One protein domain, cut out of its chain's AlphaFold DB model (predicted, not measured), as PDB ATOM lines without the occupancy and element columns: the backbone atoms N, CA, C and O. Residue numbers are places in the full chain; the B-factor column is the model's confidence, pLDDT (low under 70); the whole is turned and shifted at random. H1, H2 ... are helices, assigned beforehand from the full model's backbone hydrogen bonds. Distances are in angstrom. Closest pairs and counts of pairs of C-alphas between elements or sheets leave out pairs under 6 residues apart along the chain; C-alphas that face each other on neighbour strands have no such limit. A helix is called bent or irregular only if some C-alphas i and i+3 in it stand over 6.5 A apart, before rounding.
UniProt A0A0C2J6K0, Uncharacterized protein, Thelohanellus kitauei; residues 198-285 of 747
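Overview. This is residues 198 to 285 of the 747 residues of an uncharacterized protein of Thelohanellus kitauei (UniProt A0A0C2J6K0). Six helices form an irregular cluster: the long, bent H5 runs along one side, H3 lies on the opposite side, and H2 and H6 fill the middle between them. H1 reaches to one end and the link after H5 to the other. The 88 printed residues hold named helices in the order H1 to H6 and no named strand; the class is all helix. The whole is compact, with a radius of gyration of the C-alphas of 13.0 A, and spans 41 by 27 by 22 A.

Arrangement. H5, residues 248 to 270, is the hub, touching 4 helices. Assigned as one helix by its hydrogen bonds, it is bent: C-alphas 260 and 263 are 8.5 A apart, between arms H5a, residues 248 to 260, and H5b, residues 263 to 270. H2, residues 217 to 227, touches H5b at a shallow tilt of 18 degrees, the closest C-alphas being Phe 223 and Leu 265, 6.8 A. H6, residues 279 to 285, only just touches residues 254 to 258 of H5a, with 3 pairs of C-alphas within 8 A, the closest Ala 255 and Ile 284, 6.8 A. H1, residues 201 to 213, only just touches H5a with residues 208 to 212 alone, 3 pairs within 8 A, the closest C-alphas Leu 208 and Gly 250, 6.6 A. H4, residues 241 to 246, touches H5a only at the corner, at its residues 250 to 251 alone, the closest C-alphas Ala 244 and Gly 250, 4.1 A. H3, residues 230 to 239, touches no helix. Every O i to N i+4 pair is within hydrogen-bond range in H1, H3, H5a and H6, but 5 of 7 in H2, 2 of 4 in H5b and 0 of 2 in H4, where 3 of 3 O i to N i+3 pairs are.

Along the chain. H1 begins at C-alpha 201, (193.835, 212.119, 290.906), and is 17.7 A long; H5a is 18.3 A. H6 ends at C-alpha 285, (177.434, 213.780, 307.377).

Size, cuts and confidence. The farthest C-alphas, Asp 202 and Ser 271, are 41.1 A apart. The printed part has no cut and no long link. Residues 272 to 277 have pLDDT under 70.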
ATOM      1  N   SER A 198     187.144 209.273 288.464       86.56
ATOM      2  CA  SER A 198     187.310 208.183 289.437       86.56
ATOM      3  C   SER A 198     188.657 207.458 289.312       86.56
ATOM      4  O   SER A 198     189.152 206.917 290.300       86.56
ATOM      5  N   LYS A 199     189.259 207.466 288.114       87.88
ATOM      6  CA  LYS A 199     190.461 206.685 287.784       87.88
ATOM      7  C   LYS A 199     191.774 207.436 288.020       87.88
ATOM      8  O   LYS A 199     192.805 206.786 288.150       87.88
ATOM      9  N   ASP A 200     191.750 208.769 288.079       89.44
ATOM     10  CA  ASP A 200     192.961 209.595 288.142       89.44
ATOM     11  C   ASP A 200     192.818 210.808 289.077       89.44
ATOM     12  O   ASP A 200     191.810 211.519 289.065       89.44
ATOM     13  N   THR A 201     193.844 211.054 289.896       88.75
ATOM     14  CA  THR A 201     193.835 212.119 290.906       88.75
ATOM     15  C   THR A 201     193.969 213.520 290.314       88.75
ATOM     16  O   THR A 201     193.291 214.425 290.797       88.75
ATOM     17  N   ASP A 202     194.772 213.702 289.261       89.50
ATOM     18  CA  ASP A 202     195.000 215.012 288.636       89.50
ATOM     19  C   ASP A 202     193.724 215.487 287.923       89.50
ATOM     20  O   ASP A 202     193.328 216.651 288.029       89.50
ATOM     21  N   ILE A 203     193.029 214.567 287.239       91.62
ATOM     22  CA  ILE A 203     191.741 214.850 286.587       91.62
ATOM     23  C   ILE A 203     190.663 215.175 287.633       91.62
ATOM     24  O   ILE A 203     189.884 216.117 287.452       91.62
ATOM     25  N   ARG A 204     190.627 214.437 288.748       91.44
ATOM     26  CA  ARG A 204     189.704 214.709 289.856       91.44
ATOM     27  C   ARG A 204     189.929 216.090 290.462       91.44
ATOM     28  O   ARG A 204     188.966 216.825 290.676       91.44
ATOM     29  N   ASP A 205     191.179 216.457 290.719       90.56
ATOM     30  CA  ASP A 205     191.521 217.762 291.287       90.56
ATOM     31  C   ASP A 205     191.221 218.902 290.305       90.56
ATOM     32  O   ASP A 205     190.738 219.962 290.714       90.56
ATOM     33  N   LEU A 206     191.408 218.668 289.001       93.19
ATOM     34  CA  LEU A 206     190.978 219.584 287.946       93.19
ATOM     35  C   LEU A 206     189.459 219.811 287.975       93.19
ATOM     36  O   LEU A 206     189.027 220.968 287.978       93.19
ATOM     37  N   LEU A 207     188.654 218.741 288.031       93.12
ATOM     38  CA  LEU A 207     187.194 218.842 288.123       93.12
ATOM     39  C   LEU A 207     186.773 219.594 289.388       93.12
ATOM     40  O   LEU A 207     185.967 220.520 289.309       93.12
ATOM     41  N   LEU A 208     187.337 219.248 290.549       92.44
ATOM     42  CA  LEU A 208     187.048 219.948 291.801       92.44
ATOM     43  C   LEU A 208     187.405 221.433 291.692       92.44
ATOM     44  O   LEU A 208     186.608 222.285 292.056       92.44
ATOM     45  N   ASN A 209     188.556 221.790 291.128       92.75
ATOM     46  CA  ASN A 209     188.913 223.197 290.960       92.75
ATOM     47  C   ASN A 209     187.909 223.960 290.076       92.75
ATOM     48  O   ASN A 209     187.585 225.110 290.369       92.75
ATOM     49  N   ILE A 210     187.390 223.324 289.023       94.25
ATOM     50  CA  ILE A 210     186.352 223.902 288.162       94.25
ATOM     51  C   ILE A 210     185.055 224.089 288.946       94.25
ATOM     52  O   ILE A 210     184.548 225.206 289.041       94.25
ATOM     53  N   ILE A 211     184.559 223.018 289.558       93.12
ATOM     54  CA  ILE A 211     183.268 223.013 290.239       93.12
ATOM     55  C   ILE A 211     183.253 223.979 291.427       93.12
ATOM     56  O   ILE A 211     182.259 224.663 291.648       93.12
ATOM     57  N   LEU A 212     184.350 224.037 292.184       90.19
ATOM     58  CA  LEU A 212     184.431 224.814 293.418       90.19
ATOM     59  C   LEU A 212     184.777 226.290 293.187       90.19
ATOM     60  O   LEU A 212     184.412 227.121 294.015       90.19
ATOM     61  N   LYS A 213     185.518 226.627 292.120       91.31
ATOM     62  CA  LYS A 213     186.026 227.999 291.914       91.31
ATOM     63  C   LYS A 213     185.563 228.677 290.633       91.31
ATOM     64  O   LYS A 213     185.597 229.901 290.580       91.31
ATOM     65  N   LYS A 214     185.214 227.921 289.589       94.44
ATOM     66  CA  LYS A 214     184.913 228.481 288.260       94.44
ATOM     67  C   LYS A 214     183.431 228.469 287.906       94.44
ATOM     68  O   LYS A 214     183.047 229.174 286.984       94.44
ATOM     69  N   THR A 215     182.617 227.684 288.606       93.50
ATOM     70  CA  THR A 215     181.183 227.522 288.310       93.50
ATOM     71  C   THR A 215     180.343 227.684 289.571       93.50
ATOM     72  O   THR A 215     180.858 227.458 290.668       93.50
ATOM     73  N   ALA A 216     179.051 227.990 289.433       93.06
ATOM     74  CA  ALA A 216     178.114 228.006 290.558       93.06
ATOM     75  C   ALA A 216     177.353 226.676 290.711       93.06
ATOM     76  O   ALA A 216     176.473 226.572 291.564       93.06
ATOM     77  N   LEU A 217     177.727 225.638 289.951       92.38
ATOM     78  CA  LEU A 217     177.066 224.331 289.892       92.38
ATOM     79  C   LEU A 217     176.651 223.773 291.260       92.38
ATOM     80  O   LEU A 217     175.495 223.407 291.450       92.38
ATOM     81  N   VAL A 218     177.578 223.702 292.222       92.56
ATOM     82  CA  VAL A 218     177.287 223.131 293.551       92.56
ATOM     83  C   VAL A 218     176.338 224.016 294.344       92.56
ATOM     84  O   VAL A 218     175.474 223.502 295.050       92.56
ATOM     85  N   HIS A 219     176.483 225.335 294.227       92.19
ATOM     86  CA  HIS A 219     175.588 226.277 294.878       92.19
ATOM     87  C   HIS A 219     174.175 226.122 294.304       92.19
ATOM     88  O   HIS A 219     173.247 225.810 295.045       92.19
ATOM     89  N   VAL A 220     174.015 226.224 292.983       92.75
ATOM     90  CA  VAL A 220     172.718 226.055 292.307       92.75
ATOM     91  C   VAL A 220     172.101 224.692 292.632       92.75
ATOM     92  O   VAL A 220     170.932 224.634 293.010       92.75
ATOM     93  N   PHE A 221     172.886 223.611 292.598       92.19
ATOM     94  CA  PHE A 221     172.426 222.282 293.005       92.19
ATOM     95  C   PHE A 221     171.903 222.268 294.445       92.19
ATOM     96  O   PHE A 221     170.800 221.790 294.682       92.19
ATOM     97  N   ALA A 222     172.662 222.801 295.406       90.44
ATOM     98  CA  ALA A 222     172.311 222.748 296.822       90.44
ATOM     99  C   ALA A 222     170.995 223.478 297.140       90.44
ATOM    100  O   ALA A 222     170.204 223.004 297.954       90.44
ATOM    101  N   PHE A 223     170.735 224.608 296.480       89.31
ATOM    102  CA  PHE A 223     169.513 225.387 296.695       89.31
ATOM    103  C   PHE A 223     168.318 224.863 295.899       89.31
ATOM    104  O   PHE A 223     167.189 224.902 296.393       89.31
ATOM    105  N   ASN A 224     168.555 224.312 294.709       89.56
ATOM    106  CA  ASN A 224     167.498 223.781 293.852       89.56
ATOM    107  C   ASN A 224     167.295 222.273 293.995       89.56
ATOM    108  O   ASN A 224     166.455 221.719 293.293       89.56
ATOM    109  N   GLU A 225     167.989 221.606 294.919       89.06
ATOM    110  CA  GLU A 225     167.948 220.151 295.086       89.06
ATOM    111  C   GLU A 225     166.512 219.618 295.204       89.06
ATOM    112  O   GLU A 225     166.122 218.652 294.549       89.06
ATOM    113  N   HIS A 226     165.687 220.316 295.983       84.38
ATOM    114  CA  HIS A 226     164.276 220.002 296.190       84.38
ATOM    115  C   HIS A 226     163.408 220.129 294.933       84.38
ATOM    116  O   HIS A 226     162.239 219.755 294.961       84.38
ATOM    117  N   ASN A 227     163.943 220.659 293.834       84.44
ATOM    118  CA  ASN A 227     163.290 220.796 292.535       84.44
ATOM    119  C   ASN A 227     163.808 219.821 291.480       84.44
ATOM    120  O   ASN A 227     163.230 219.775 290.389       84.44
ATOM    121  N   LEU A 228     164.837 219.040 291.810       88.12
ATOM    122  CA  LEU A 228     165.442 218.044 290.935       88.12
ATOM    123  C   LEU A 228     164.794 216.673 291.131       88.12
ATOM    124  O   LEU A 228     164.322 216.324 292.217       88.12
ATOM    125  N   TRP A 229     164.797 215.884 290.063       88.69
ATOM    126  CA  TRP A 229     164.281 214.524 290.079       88.69
ATOM    127  C   TRP A 229     165.324 213.534 290.605       88.69
ATOM    128  O   TRP A 229     166.532 213.794 290.560       88.69
ATOM    129  N   ILE A 230     164.862 212.404 291.142       86.38
ATOM    130  CA  ILE A 230     165.708 211.489 291.922       86.38
ATOM    131  C   ILE A 230     166.892 210.906 291.129       86.38
ATOM    132  O   ILE A 230     168.002 210.850 291.661       86.38
ATOM    133  N   GLY A 231     166.722 210.568 289.845       88.00
ATOM    134  CA  GLY A 231     167.809 210.023 289.020       88.00
ATOM    135  C   GLY A 231     168.966 211.002 288.805       88.00
ATOM    136  O   GLY A 231     170.135 210.633 288.949       88.00
ATOM    137  N   LEU A 232     168.667 212.278 288.541       90.44
ATOM    138  CA  LEU A 232     169.699 213.309 288.398       90.44
ATOM    139  C   LEU A 232     170.395 213.602 289.728       90.44
ATOM    140  O   LEU A 232     171.624 213.661 289.777       90.44
ATOM    141  N   LYS A 233     169.612 213.727 290.806       91.25
ATOM    142  CA  LYS A 233     170.104 213.861 292.183       91.25
ATOM    143  C   LYS A 233     171.147 212.780 292.504       91.25
ATOM    144  O   LYS A 233     172.281 213.091 292.874       91.25
ATOM    145  N   ASN A 234     170.800 211.516 292.261       88.88
ATOM    146  CA  ASN A 234     171.681 210.372 292.498       88.88
ATOM    147  C   ASN A 234     172.922 210.376 291.593       88.88
ATOM    148  O   ASN A 234     174.022 210.082 292.066       88.88
ATOM    149  N   SER A 235     172.770 210.745 290.319       91.75
ATOM    150  CA  SER A 235     173.882 210.818 289.362       91.75
ATOM    151  C   SER A 235     174.920 211.857 289.789       91.75
ATOM    152  O   SER A 235     176.110 211.560 289.855       91.75
ATOM    153  N   ILE A 236     174.483 213.063 290.158       92.38
ATOM    154  CA  ILE A 236     175.375 214.135 290.627       92.38
ATOM    155  C   ILE A 236     176.070 213.728 291.923       92.38
ATOM    156  O   ILE A 236     177.279 213.917 292.068       92.38
ATOM    157  N   MET A 237     175.325 213.145 292.864       90.69
ATOM    158  CA  MET A 237     175.895 212.695 294.127       90.69
ATOM    159  C   MET A 237     176.981 211.641 293.913       90.69
ATOM    160  O   MET A 237     178.085 211.789 294.433       90.69
ATOM    161  N   SER A 238     176.675 210.592 293.148       90.06
ATOM    162  CA  SER A 238     177.573 209.454 292.934       90.06
ATOM    163  C   SER A 238     178.820 209.822 292.132       90.06
ATOM    164  O   SER A 238     179.918 209.440 292.538       90.06
ATOM    165  N   ASN A 239     178.660 210.606 291.065       91.56
ATOM    166  CA  ASN A 239     179.705 210.810 290.062       91.56
ATOM    167  C   ASN A 239     180.422 212.157 290.156       91.56
ATOM    168  O   ASN A 239     181.517 212.287 289.629       91.56
ATOM    169  N   ILE A 240     179.844 213.165 290.815       90.38
ATOM    170  CA  ILE A 240     180.461 214.495 290.912       90.38
ATOM    171  C   ILE A 240     180.767 214.838 292.369       90.38
ATOM    172  O   ILE A 240     181.925 215.026 292.741       90.38
ATOM    173  N   LEU A 241     179.748 214.894 293.227       90.38
ATOM    174  CA  LEU A 241     179.919 215.416 294.585       90.38
ATOM    175  C   LEU A 241     180.692 214.448 295.482       90.38
ATOM    176  O   LEU A 241     181.558 214.878 296.243       90.38
ATOM    177  N   ASN A 242     180.460 213.136 295.369       89.50
ATOM    178  CA  ASN A 242     181.188 212.139 296.160       89.50
ATOM    179  C   ASN A 242     182.709 212.222 295.977       89.50
ATOM    180  O   ASN A 242     183.437 211.877 296.907       89.50
ATOM    181  N   MET A 243     183.207 212.731 294.846       89.44
ATOM    182  CA  MET A 243     184.645 212.918 294.629       89.44
ATOM    183  C   MET A 243     185.271 213.897 295.616       89.44
ATOM    184  O   MET A 243     186.403 213.697 296.056       89.44
ATOM    185  N   ALA A 244     184.521 214.920 296.027       88.12
ATOM    186  CA  ALA A 244     184.997 215.901 296.990       88.12
ATOM    187  C   ALA A 244     185.220 215.299 298.384       88.12
ATOM    188  O   ALA A 244     185.987 215.860 299.158       88.12
ATOM    189  N   LYS A 245     184.618 214.142 298.705       89.56
ATOM    190  CA  LYS A 245     184.874 213.429 299.970       89.56
ATOM    191  C   LYS A 245     186.309 212.908 300.066       89.56
ATOM    192  O   LYS A 245     186.826 212.761 301.172       89.56
ATOM    193  N   TYR A 246     186.947 212.664 298.921       87.94
ATOM    194  CA  TYR A 246     188.307 212.129 298.820       87.94
ATOM    195  C   TYR A 246     189.384 213.213 298.668       87.94
ATOM    196  O   TYR A 246     190.556 212.879 298.525       87.94
ATOM    197  N   SER A 247     189.013 214.496 298.696       89.50
ATOM    198  CA  SER A 247     189.941 215.627 298.572       89.50
ATOM    199  C   SER A 247     189.762 216.596 299.736       89.50
ATOM    200  O   SER A 247     188.643 217.001 300.042       89.50
ATOM    201  N   ASP A 248     190.854 217.021 300.372       89.44
ATOM    202  CA  ASP A 248     190.807 217.990 301.478       89.44
ATOM    203  C   ASP A 248     190.167 219.317 301.076       89.44
ATOM    204  O   ASP A 248     189.359 219.874 301.821       89.44
ATOM    205  N   ILE A 249     190.490 219.801 299.874       89.69
ATOM    206  CA  ILE A 249     189.931 221.037 299.318       89.69
ATOM    207  C   ILE A 249     188.425 220.871 299.116       89.69
ATOM    208  O   ILE A 249     187.650 221.738 299.517       89.69
ATOM    209  N   GLY A 250     188.016 219.733 298.546       91.81
ATOM    210  CA  GLY A 250     186.613 219.385 298.363       91.81
ATOM    211  C   GLY A 250     185.856 219.376 299.687       91.81
ATOM    212  O   GLY A 250     184.882 220.109 299.848       91.81
ATOM    213  N   ARG A 251     186.339 218.615 300.672       94.19
ATOM    214  CA  ARG A 251     185.703 218.531 301.991       94.19
ATOM    215  C   ARG A 251     185.561 219.899 302.661       94.19
ATOM    216  O   ARG A 251     184.468 220.241 303.112       94.19
ATOM    217  N   LYS A 252     186.628 220.705 302.687       93.56
ATOM    218  CA  LYS A 252     186.594 222.055 303.280       93.56
ATOM    219  C   LYS A 252     185.641 222.991 302.539       93.56
ATOM    220  O   LYS A 252     184.938 223.762 303.186       93.56
ATOM    221  N   PHE A 253     185.550 222.893 301.212       92.81
ATOM    222  CA  PHE A 253     184.576 223.667 300.445       92.81
ATOM    223  C   PHE A 253     183.138 223.323 300.836       92.81
ATOM    224  O   PHE A 253     182.355 224.224 301.126       92.81
ATOM    225  N   PHE A 254     182.776 222.036 300.883       93.62
ATOM    226  CA  PHE A 254     181.412 221.642 301.255       93.62
ATOM    227  C   PHE A 254     181.082 222.032 302.695       93.62
ATOM    228  O   PHE A 254     179.980 222.508 302.961       93.62
ATOM    229  N   ALA A 255     182.050 221.921 303.607       95.62
ATOM    230  CA  ALA A 255     181.922 222.443 304.961       95.62
ATOM    231  C   ALA A 255     181.658 223.963 304.975       95.62
ATOM    232  O   ALA A 255     180.758 224.418 305.679       95.62
ATOM    233  N   ALA A 256     182.379 224.746 304.165       95.25
ATOM    234  CA  ALA A 256     182.190 226.194 304.051       95.25
ATOM    235  C   ALA A 256     180.826 226.567 303.442       95.25
ATOM    236  O   ALA A 256     180.133 227.455 303.950       95.25
ATOM    237  N   LEU A 257     180.408 225.854 302.391       93.81
ATOM    238  CA  LEU A 257     179.100 226.015 301.760       93.81
ATOM    239  C   LEU A 257     177.980 225.743 302.767       93.81
ATOM    240  O   LEU A 257     177.041 226.531 302.877       93.81
ATOM    241  N   PHE A 258     178.099 224.654 303.524       94.62
ATOM    242  CA  PHE A 258     177.146 224.291 304.563       94.62
ATOM    243  C   PHE A 258     177.084 225.338 305.676       94.62
ATOM    244  O   PHE A 258     176.000 225.791 306.034       94.62
ATOM    245  N   LEU A 259     178.236 225.788 306.175       94.75
ATOM    246  CA  LEU A 259     178.333 226.815 307.214       94.75
ATOM    247  C   LEU A 259     177.694 228.146 306.828       94.75
ATOM    248  O   LEU A 259     177.141 228.837 307.689       94.75
ATOM    249  N   THR A 260     177.826 228.528 305.562       94.88
ATOM    250  CA  THR A 260     177.269 229.781 305.039       94.88
ATOM    251  C   THR A 260     175.756 229.681 304.873       94.88
ATOM    252  O   THR A 260     175.046 230.656 305.092       94.88
ATOM    253  N   ASN A 261     175.252 228.484 304.559       93.56
ATOM    254  CA  ASN A 261     173.879 228.284 304.101       93.56
ATOM    255  C   ASN A 261     173.046 227.368 305.005       93.56
ATOM    256  O   ASN A 261     172.001 226.872 304.585       93.56
ATOM    257  N   ILE A 262     173.475 227.149 306.253       92.62
ATOM    258  CA  ILE A 262     172.878 226.149 307.147       92.62
ATOM    259  C   ILE A 262     171.363 226.320 307.290       92.62
ATOM    260  O   ILE A 262     170.636 225.339 307.205       92.62
ATOM    261  N   ARG A 263     170.853 227.549 307.440       90.38
ATOM    262  CA  ARG A 263     169.409 227.794 307.573       90.38
ATOM    263  C   ARG A 263     168.671 227.453 306.282       90.38
ATOM    264  O   ARG A 263     167.739 226.657 306.309       90.38
ATOM    265  N   SER A 264     169.142 227.995 305.162       90.31
ATOM    266  CA  SER A 264     168.516 227.829 303.852       90.31
ATOM    267  C   SER A 264     168.485 226.374 303.385       90.31
ATOM    268  O   SER A 264     167.507 225.958 302.775       90.31
ATOM    269  N   LEU A 265     169.508 225.580 303.722       89.19
ATOM    270  CA  LEU A 265     169.547 224.147 303.406       89.19
ATOM    271  C   LEU A 265     168.508 223.333 304.192       89.19
ATOM    272  O   LEU A 265     168.049 222.303 303.707       89.19
ATOM    273  N   HIS A 266     168.104 223.788 305.383       87.06
ATOM    274  CA  HIS A 266     167.102 223.099 306.204       87.06
ATOM    275  C   HIS A 266     165.674 223.639 306.004       87.06
ATOM    276  O   HIS A 266     164.715 222.940 306.334       87.06
ATOM    277  N   THR A 267     165.488 224.834 305.428       85.38
ATOM    278  CA  THR A 267     164.157 225.417 305.163       85.38
ATOM    279  C   THR A 267     163.231 224.494 304.344       85.38
ATOM    280  O   THR A 267     162.073 224.330 304.740       85.38
ATOM    281  N   PRO A 268     163.685 223.821 303.263       82.69
ATOM    282  CA  PRO A 268     162.840 222.886 302.513       82.69
ATOM    283  C   PRO A 268     162.389 221.665 303.325       82.69
ATOM    284  O   PRO A 268     161.338 221.095 303.039       82.69
ATOM    285  N   CYS A 269     163.146 221.266 304.352       79.50
ATOM    286  CA  CYS A 269     162.760 220.165 305.234       79.50
ATOM    287  C   CYS A 269     161.605 220.559 306.167       79.50
ATOM    288  O   CYS A 269     160.751 219.726 306.455       79.50
ATOM    289  N   ILE A 270     161.537 221.826 306.597       77.88
ATOM    290  CA  ILE A 270     160.454 222.334 307.461       77.88
ATOM    291  C   ILE A 270     159.120 222.352 306.706       77.88
ATOM    292  O   ILE A 270     158.084 221.996 307.263       77.88
ATOM    293  N   SER A 271     159.137 222.713 305.417       77.75
ATOM    294  CA  SER A 271     157.918 222.781 304.599       77.75
ATOM    295  C   SER A 271     157.303 221.413 304.274       77.75
ATOM    296  O   SER A 271     156.219 221.364 303.697       77.75
ATOM    297  N   GLY A 272     157.943 220.303 304.668       68.56
ATOM    298  CA  GLY A 272     157.436 218.944 304.446       68.56
ATOM    299  C   GLY A 272     157.607 218.426 303.024       68.56
ATOM    300  O   GLY A 272     157.098 217.363 302.693       68.56
ATOM    301  N   ASN A 273     158.333 219.157 302.183       62.41
ATOM    302  CA  ASN A 273     158.533 218.786 300.787       62.41
ATOM    303  C   ASN A 273     159.639 217.728 300.595       62.41
ATOM    304  O   ASN A 273     159.828 217.264 299.476       62.41
ATOM    305  N   MET A 274     160.414 217.400 301.641       62.56
ATOM    306  CA  MET A 274     161.704 216.693 301.533       62.56
ATOM    307  C   MET A 274     162.014 215.823 302.769       62.56
ATOM    308  O   MET A 274     163.071 215.978 303.385       62.56
ATOM    309  N   GLU A 275     161.111 214.932 303.192       55.53
ATOM    310  CA  GLU A 275     161.346 214.150 304.422       55.53
ATOM    311  C   GLU A 275     162.582 213.219 304.341       55.53
ATOM    312  O   GLU A 275     163.200 212.967 305.382       55.53
ATOM    313  N   GLU A 276     163.055 212.829 303.143       58.59
ATOM    314  CA  GLU A 276     164.098 211.787 303.007       58.59
ATOM    315  C   GLU A 276     165.336 212.091 302.132       58.59
ATOM    316  O   GLU A 276     166.281 211.309 302.177       58.59
ATOM    317  N   SER A 277     165.434 213.199 301.379       60.72
ATOM    318  CA  SER A 277     166.491 213.306 300.344       60.72
ATOM    319  C   SER A 277     167.182 214.666 300.197       60.72
ATOM    320  O   SER A 277     167.221 215.203 299.098       60.72
ATOM    321  N   CYS A 278     167.767 215.221 301.268       81.00
ATOM    322  CA  CYS A 278     168.805 216.249 301.092       81.00
ATOM    323  C   CYS A 278     170.194 215.590 301.027       81.00
ATOM    324  O   CYS A 278     170.813 215.221 302.034       81.00
ATOM    325  N   ILE A 279     170.675 215.424 299.804       85.69
ATOM    326  CA  ILE A 279     171.973 214.892 299.413       85.69
ATOM    327  C   ILE A 279     173.093 215.723 300.007       85.69
ATOM    328  O   ILE A 279     174.063 215.144 300.496       85.69
ATOM    329  N   ILE A 280     172.962 217.054 300.026       87.69
ATOM    330  CA  ILE A 280     173.984 217.910 300.635       87.69
ATOM    331  C   ILE A 280     174.153 217.562 302.113       87.69
ATOM    332  O   ILE A 280     175.274 217.305 302.540       87.69
ATOM    333  N   LEU A 281     173.075 217.431 302.891       87.75
ATOM    334  CA  LEU A 281     173.181 217.041 304.307       87.75
ATOM    335  C   LEU A 281     173.782 215.637 304.489       87.75
ATOM    336  O   LEU A 281     174.577 215.406 305.405       87.75
ATOM    337  N   THR A 282     173.469 214.710 303.583       87.50
ATOM    338  CA  THR A 282     174.073 213.364 303.558       87.50
ATOM    339  C   THR A 282     175.576 213.432 303.272       87.50
ATOM    340  O   THR A 282     176.382 212.727 303.883       87.50
ATOM    341  N   MET A 283     175.981 214.310 302.359       89.00
ATOM    342  CA  MET A 283     177.377 214.558 302.042       89.00
ATOM    343  C   MET A 283     178.122 215.195 303.213       89.00
ATOM    344  O   MET A 283     179.222 214.743 303.528       89.00
ATOM    345  N   ILE A 284     177.513 216.179 303.881       92.38
ATOM    346  CA  ILE A 284     178.059 216.807 305.087       92.38
ATOM    347  C   ILE A 284     178.284 215.759 306.179       92.38
ATOM    348  O   ILE A 284     179.386 215.667 306.712       92.38
ATOM    349  N   SER A 285     177.302 214.890 306.421       89.25
ATOM    350  CA  SER A 285     177.434 213.780 307.377       89.25
ATOM    351  C   SER A 285     178.633 212.876 307.058       89.25
ATOM    352  O   SER A 285     179.355 212.455 307.956       89.25
TER     353      SER A 285